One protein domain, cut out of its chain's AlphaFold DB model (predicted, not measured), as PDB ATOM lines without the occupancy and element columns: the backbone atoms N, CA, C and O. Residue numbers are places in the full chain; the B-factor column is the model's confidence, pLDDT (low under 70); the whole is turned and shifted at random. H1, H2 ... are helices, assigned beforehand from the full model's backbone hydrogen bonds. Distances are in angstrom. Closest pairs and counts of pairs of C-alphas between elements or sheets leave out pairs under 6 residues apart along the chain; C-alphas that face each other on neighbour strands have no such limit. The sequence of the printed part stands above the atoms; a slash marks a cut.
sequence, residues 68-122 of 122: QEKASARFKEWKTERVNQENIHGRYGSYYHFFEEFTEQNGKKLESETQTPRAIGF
ATOM      1  N   GLN A  68      86.717  96.348  82.948       80.88
ATOM      2  CA  GLN A  68      85.383  96.519  83.519       80.88
ATOM      3  C   GLN A  68      85.435  96.896  85.002       80.88
ATOM      4  O   GLN A  68      84.563  97.632  85.469       80.88
ATOM      5  N   GLU A  69      86.452  96.448  85.744       85.31
ATOM      6  CA  GLU A  69      86.612  96.801  87.155       85.31
ATOM      7  C   GLU A  69      86.992  98.272  87.287       85.31
ATOM      8  O   GLU A  69      86.339  99.021  88.020       85.31
ATOM      9  N   LYS A  70      87.977  98.723  86.500       87.19
ATOM     10  CA  LYS A  70      88.387 100.132  86.463       87.19
ATOM     11  C   LYS A  70      87.258 101.047  85.988       87.19
ATOM     12  O   LYS A  70      87.029 102.099  86.586       87.19
ATOM     13  N   ALA A  71      86.524 100.651  84.947       86.06
ATOM     14  CA  ALA A  71      85.361 101.400  84.476       86.06
ATOM     15  C   ALA A  71      84.280 101.490  85.567       86.06
ATOM     16  O   ALA A  71      83.763 102.572  85.840       86.06
ATOM     17  N   SER A  72      83.991 100.382  86.252       87.81
ATOM     18  CA  SER A  72      83.022 100.343  87.355       87.81
ATOM     19  C   SER A  72      83.437 101.226  88.532       87.81
ATOM     20  O   SER A  72      82.589 101.898  89.121       87.81
ATOM     21  N   ALA A  73      84.728 101.259  88.875       93.69
ATOM     22  CA  ALA A  73      85.257 102.167  89.891       93.69
ATOM     23  C   ALA A  73      85.024 103.632  89.495       93.69
ATOM     24  O   ALA A  73      84.468 104.401  90.281       93.69
ATOM     25  N   ARG A  74      85.316 103.988  88.238       92.19
ATOM     26  CA  ARG A  74      85.083 105.342  87.725       92.19
ATOM     27  C   ARG A  74      83.603 105.730  87.731       92.19
ATOM     28  O   ARG A  74      83.268 106.849  88.109       92.19
ATOM     29  N   PHE A  75      82.702 104.813  87.387       92.19
ATOM     30  CA  PHE A  75      81.260 105.067  87.471       92.19
ATOM     31  C   PHE A  75      80.784 105.321  88.907       92.19
ATOM     32  O   PHE A  75      79.885 106.135  89.119       92.19
ATOM     33  N   LYS A  76      81.386 104.664  89.906       94.94
ATOM     34  CA  LYS A  76      81.083 104.932  91.321       94.94
ATOM     35  C   LYS A  76      81.559 106.319  91.746       94.94
ATOM     36  O   LYS A  76      80.812 107.018  92.424       94.94
ATOM     37  N   GLU A  77      82.749 106.735  91.319       95.88
ATOM     38  CA  GLU A  77      83.249 108.097  91.552       95.88
ATOM     39  C   GLU A  77      82.315 109.143  90.936       95.88
ATOM     40  O   GLU A  77      81.875 110.058  91.628       95.88
ATOM     41  N   TRP A  78      81.926 108.958  89.671       92.69
ATOM     42  CA  TRP A  78      80.975 109.842  88.994       92.69
ATOM     43  C   TRP A  78      79.605 109.875  89.657       92.69
ATOM     44  O   TRP A  78      78.970 110.926  89.703       92.69
ATOM     45  N   LYS A  79      79.135 108.753  90.211       91.06
ATOM     46  CA  LYS A  79      77.907 108.751  91.007       91.06
ATOM     47  C   LYS A  79      78.042 109.679  92.213       91.06
ATOM     48  O   LYS A  79      77.116 110.443  92.471       91.06
ATOM     49  N   THR A  80      79.155 109.608  92.938       92.19
ATOM     50  CA  THR A  80      79.421 110.479  94.092       92.19
ATOM     51  C   THR A  80      79.515 111.940  93.667       92.19
ATOM     52  O   THR A  80      78.886 112.792  94.285       92.19
ATOM     53  N   GLU A  81      80.225 112.228  92.576       90.88
ATOM     54  CA  GLU A  81      80.334 113.575  92.012       90.88
ATOM     55  C   GLU A  81      78.961 114.139  91.632       90.88
ATOM     56  O   GLU A  81      78.595 115.216  92.097       90.88
ATOM     57  N   ARG A  82      78.150 113.377  90.888       87.81
ATOM     58  CA  ARG A  82      76.772 113.751  90.542       87.81
ATOM     59  C   ARG A  82      75.935 114.037  91.788       87.81
ATOM     60  O   ARG A  82      75.239 115.040  91.821       87.81
ATOM     61  N   VAL A  83      76.002 113.183  92.814       83.56
ATOM     62  CA  VAL A  83      75.258 113.389  94.072       83.56
ATOM     63  C   VAL A  83      75.717 114.658  94.790       83.56
ATOM     64  O   VAL A  83      74.885 115.387  95.320       83.56
ATOM     65  N   ASN A  84      77.018 114.949  94.805       85.25
ATOM     66  CA  ASN A  84      77.537 116.176  95.404       85.25
ATOM     67  C   ASN A  84      77.050 117.413  94.645       85.25
ATOM     68  O   ASN A  84      76.568 118.349  95.273       85.25
ATOM     69  N   GLN A  85      77.104 117.386  93.312       81.06
ATOM     70  CA  GLN A  85      76.582 118.462  92.468       81.06
ATOM     71  C   GLN A  85      75.074 118.654  92.667       81.06
ATOM     72  O   GLN A  85      74.619 119.778  92.840       81.06
ATOM     73  N   GLU A  86      74.302 117.570  92.753       77.19
ATOM     74  CA  GLU A  86      72.878 117.615  93.103       77.19
ATOM     75  C   GLU A  86      72.636 118.181  94.509       77.19
ATOM     76  O   GLU A  86      71.665 118.886  94.729       77.19
ATOM     77  N   ASN A  87      73.497 117.916  95.488       73.50
ATOM     78  CA  ASN A  87      73.328 118.506  96.817       73.50
ATOM     79  C   ASN A  87      73.687 120.001  96.854       73.50
ATOM     80  O   ASN A  87      73.087 120.725  97.642       73.50
ATOM     81  N   ILE A  88      74.633 120.457  96.026       74.81
ATOM     82  CA  ILE A  88      75.028 121.873  95.928       74.81
ATOM     83  C   ILE A  88      74.000 122.679  95.121       74.81
ATOM     84  O   ILE A  88      73.669 123.798  95.495       74.81
ATOM     85  N   HIS A  89      73.503 122.120  94.018       70.19
ATOM     86  CA  HIS A  89      72.670 122.827  93.037       70.19
ATOM     87  C   HIS A  89      71.182 122.450  93.104       70.19
ATOM     88  O   HIS A  89      70.396 122.816  92.232       70.19
ATOM     89  N   GLY A  90      70.784 121.723  94.150       62.06
ATOM     90  CA  GLY A  90      69.434 121.216  94.339       62.06
ATOM     91  C   GLY A  90      69.251 119.806  93.763       62.06
ATOM     92  O   GLY A  90      69.527 119.536  92.595       62.06
ATOM     93  N   ARG A  91      68.747 118.894  94.609       58.31
ATOM     94  CA  ARG A  91      68.539 117.464  94.313       58.31
ATOM     95  C   ARG A  91      67.671 117.194  93.076       58.31
ATOM     96  O   ARG A  91      66.916 118.037  92.617       58.31
ATOM     97  N   TYR A  92      67.663 115.955  92.587       47.47
ATOM     98  CA  TYR A  92      66.624 115.499  91.655       47.47
ATOM     99  C   TYR A  92      65.225 115.727  92.279       47.47
ATOM    100  O   TYR A  92      64.906 115.125  93.304       47.47
ATOM    101  N   GLY A  93      64.435 116.655  91.715       55.00
ATOM    102  CA  GLY A  93      63.196 117.186  92.319       55.00
ATOM    103  C   GLY A  93      63.317 118.568  92.999       55.00
ATOM    104  O   GLY A  93      62.412 118.971  93.725       55.00
ATOM    105  N   SER A  94      64.410 119.306  92.776       57.97
ATOM    106  CA  SER A  94      64.804 120.534  93.492       57.97
ATOM    107  C   SER A  94      64.022 121.803  93.218       57.97
ATOM    108  O   SER A  94      64.504 122.867  93.599       57.97
ATOM    109  N   TYR A  95      62.818 121.747  92.646       58.19
ATOM    110  CA  TYR A  95      62.018 122.970  92.579       58.19
ATOM    111  C   TYR A  95      61.886 123.566  93.988       58.19
ATOM    112  O   TYR A  95      62.275 124.704  94.198       58.19
ATOM    113  N   TYR A  96      61.576 122.741  94.995       59.28
ATOM    114  CA  TYR A  96      61.517 123.132  96.410       59.28
ATOM    115  C   TYR A  96      62.812 123.702  97.008       59.28
ATOM    116  O   TYR A  96      62.751 124.395  98.015       59.28
ATOM    117  N   HIS A  97      63.978 123.449  96.405       60.66
ATOM    118  CA  HIS A  97      65.238 124.030  96.876       60.66
ATOM    119  C   HIS A  97      65.284 125.544  96.654       60.66
ATOM    120  O   HIS A  97      65.883 126.269  97.438       60.66
ATOM    121  N   PHE A  98      64.589 126.020  95.620       60.25
ATOM    122  CA  PHE A  98      64.458 127.440  95.322       60.25
ATOM    123  C   PHE A  98      63.286 128.095  96.057       60.25
ATOM    124  O   PHE A  98      63.128 129.305  95.959       60.25
ATOM    125  N   PHE A  99      62.466 127.339  96.790       65.88
ATOM    126  CA  PHE A  99      61.310 127.873  97.507       65.88
ATOM    127  C   PHE A  99      61.307 127.363  98.954       65.88
ATOM    128  O   PHE A  99      60.597 126.412  99.288       65.88
ATOM    129  N   GLU A 100      62.097 128.020  99.814       63.31
ATOM    130  CA  GLU A 100      62.255 127.690 101.246       63.31
ATOM    131  C   GLU A 100      60.909 127.458 101.956       63.31
ATOM    132  O   GLU A 100      60.772 126.524 102.745       63.31
ATOM    133  N   GLU A 101      59.901 128.262 101.604       65.19
ATOM    134  CA  GLU A 101      58.548 128.274 102.173       65.19
ATOM    135  C   GLU A 101      57.813 126.928 102.034       65.19
ATOM    136  O   GLU A 101      57.003 126.588 102.890       65.19
ATOM    137  N   PHE A 102      58.119 126.124 101.008       61.84
ATOM    138  CA  PHE A 102      57.509 124.797 100.827       61.84
ATOM    139  C   PHE A 102      58.166 123.689 101.654       61.84
ATOM    140  O   PHE A 102      57.590 122.612 101.795       61.84
ATOM    141  N   THR A 103      59.385 123.904 102.146       63.53
ATOM    142  CA  THR A 103      60.148 122.862 102.855       63.53
ATOM    143  C   THR A 103      60.037 122.960 104.373       63.53
ATOM    144  O   THR A 103      60.510 122.059 105.063       63.53
ATOM    145  N   GLU A 104      59.466 124.053 104.893       59.91
ATOM    146  CA  GLU A 104      59.438 124.423 106.319       59.91
ATOM    147  C   GLU A 104      60.829 124.461 106.999       59.91
ATOM    148  O   GLU A 104      60.941 124.686 108.209       59.91
ATOM    149  N   GLN A 105      61.921 124.288 106.238       54.03
ATOM    150  CA  GLN A 105      63.283 124.461 106.732       54.03
ATOM    151  C   GLN A 105      63.500 125.937 107.098       54.03
ATOM    152  O   GLN A 105      63.043 126.842 106.407       54.03
ATOM    153  N   ASN A 106      64.188 126.182 108.217       56.94
ATOM    154  CA  ASN A 106      64.405 127.509 108.817       56.94
ATOM    155  C   ASN A 106      63.152 128.206 109.387       56.94
ATOM    156  O   ASN A 106      63.183 129.411 109.635       56.94
ATOM    157  N   GLY A 107      62.065 127.470 109.652       59.62
ATOM    158  CA  GLY A 107      60.916 127.986 110.409       59.62
ATOM    159  C   GLY A 107      59.987 128.918 109.626       59.62
ATOM    160  O   GLY A 107      59.122 129.553 110.227       59.62
ATOM    161  N   LYS A 108      60.141 128.997 108.299       60.59
ATOM    162  CA  LYS A 108      59.208 129.696 107.407       60.59
ATOM    163  C   LYS A 108      58.143 128.712 106.923       60.59
ATOM    164  O   LYS A 108      58.475 127.752 106.235       60.59
ATOM    165  N   LYS A 109      56.882 128.943 107.286       62.44
ATOM    166  CA  LYS A 109      55.730 128.171 106.803       62.44
ATOM    167  C   LYS A 109      55.051 128.886 105.643       62.44
ATOM    168  O   LYS A 109      54.957 130.110 105.653       62.44
ATOM    169  N   LEU A 110      54.575 128.113 104.673       62.56
ATOM    170  CA  LEU A 110      53.727 128.615 103.599       62.56
ATOM    171  C   LEU A 110      52.313 128.878 104.140       62.56
ATOM    172  O   LEU A 110      51.592 127.937 104.466       62.56
ATOM    173  N   GLU A 111      51.896 130.142 104.186       64.75
ATOM    174  CA  GLU A 111      50.501 130.512 104.460       64.75
ATOM    175  C   GLU A 111      49.722 130.518 103.131       64.75
ATOM    176  O   GLU A 111      49.722 131.503 102.383       64.75
ATOM    177  N   SER A 112      49.098 129.378 102.803       57.66
ATOM    178  CA  SER A 112      48.574 129.072 101.456       57.66
ATOM    179  C   SER A 112      47.500 130.035 100.933       57.66
ATOM    180  O   SER A 112      47.265 130.080  99.726       57.66
ATOM    181  N   GLU A 113      46.871 130.824 101.806       58.72
ATOM    182  CA  GLU A 113      45.793 131.748 101.440       58.72
ATOM    183  C   GLU A 113      46.279 133.152 101.048       58.72
ATOM    184  O   GLU A 113      45.515 133.920 100.465       58.72
ATOM    185  N   THR A 114      47.537 133.515 101.338       62.06
ATOM    186  CA  THR A 114      48.030 134.896 101.123       62.06
ATOM    187  C   THR A 114      49.385 134.995 100.429       62.06
ATOM    188  O   THR A 114      49.754 136.079  99.968       62.06
ATOM    189  N   GLN A 115      50.128 133.892 100.305       58.22
ATOM    190  CA  GLN A 115      51.522 133.923  99.874       58.22
ATOM    191  C   GLN A 115      51.709 133.275  98.496       58.22
ATOM    192  O   GLN A 115      51.295 132.144  98.254       58.22
ATOM    193  N   THR A 116      52.345 134.001  97.567       69.75
ATOM    194  CA  THR A 116      52.826 133.443  96.291       69.75
ATOM    195  C   THR A 116      54.319 133.143  96.428       69.75
ATOM    196  O   THR A 116      55.109 134.093  96.422       69.75
ATOM    197  N   PRO A 117      54.723 131.869  96.548       61.62
ATOM    198  CA  PRO A 117      56.122 131.515  96.739       61.62
ATOM    199  C   PRO A 117      56.973 131.945  95.539       61.62
ATOM    200  O   PRO A 117      56.594 131.757  94.381       61.62
ATOM    201  N   ARG A 118      58.131 132.554  95.818       64.00
ATOM    202  CA  ARG A 118      59.073 133.062  94.806       64.00
ATOM    203  C   ARG A 118      60.414 132.354  94.914       64.00
ATOM    204  O   ARG A 118      60.891 132.106  96.015       64.00
ATOM    205  N   ALA A 119      61.016 132.072  93.759       58.62
ATOM    206  CA  ALA A 119      62.333 131.461  93.707       58.62
ATOM    207  C   ALA A 119      63.375 132.428  94.291       58.62
ATOM    208  O   ALA A 119      63.378 133.604  93.922       58.62
ATOM    209  N   ILE A 120      64.281 131.946  95.144       59.84
ATOM    210  CA  ILE A 120      65.370 132.752  95.742       59.84
ATOM    211  C   ILE A 120      66.456 133.213  94.740       59.84
ATOM    212  O   ILE A 120      67.436 133.834  95.140       59.84
ATOM    213  N   GLY A 121      66.252 133.000  93.436       56.88
ATOM    214  CA  GLY A 121      67.184 133.357  92.360       56.88
ATOM    215  C   GLY A 121      67.932 132.145  91.795       56.88
ATOM    216  O   GLY A 121      67.926 131.076  92.404       56.88
ATOM    217  N   PHE A 122      68.516 132.325  90.603       48.84
ATOM    218  CA  PHE A 122      69.375 131.356  89.907       48.84
ATOM    219  C   PHE A 122      70.851 131.648  90.173       48.84
ATOM    220  O   PHE A 122      71.198 132.852  90.203       48.84
TER     221      PHE A 122
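What this domain is: This is residues 68 to 122 of the 122 residues of an uncharacterized protein of Saccharicrinis fermentans DSM 9555 = JCM 21142 (UniProt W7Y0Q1). One long helix, H1, sticks out as an arm with its residues 68 to 81 standing free, and its far end leads to a loose head of the short helix H2 and a long stretch, residues 99 to 122, that loops outward and folds back. The 55 printed residues hold H1 then H2 and no named strand; the class is all helix, with 27 residues, under half, in named elements. The whole is extended, with a radius of gyration of the C-alphas of 16.9 A, and spans 56 by 20 by 15 A.

Where its parts are: H1, residues 68 to 89, is 30.7 A long, from C-alpha 68 at (85.383, 96.519, 83.519). H2, residues 94 to 98, ends at C-alpha 98 at (64.458, 127.440, 95.322).

How they stand to each other: A tight link of 4 residues joins H1 to H2. The two are near each other, with 5 pairs of C-alphas within 10 A and the closest at 8.5 A. In H1 every O i to N i+4 pair is within hydrogen-bond range; in H2 0 of 1 is, beside 2 of 2 O i to N i+3 pairs.

The domain as a whole: The C-alphas farthest apart, those of Gln 68 and Thr 114, are 56.4 A apart. The printed part has no cut. Residues 90 to 122 have pLDDT under 70.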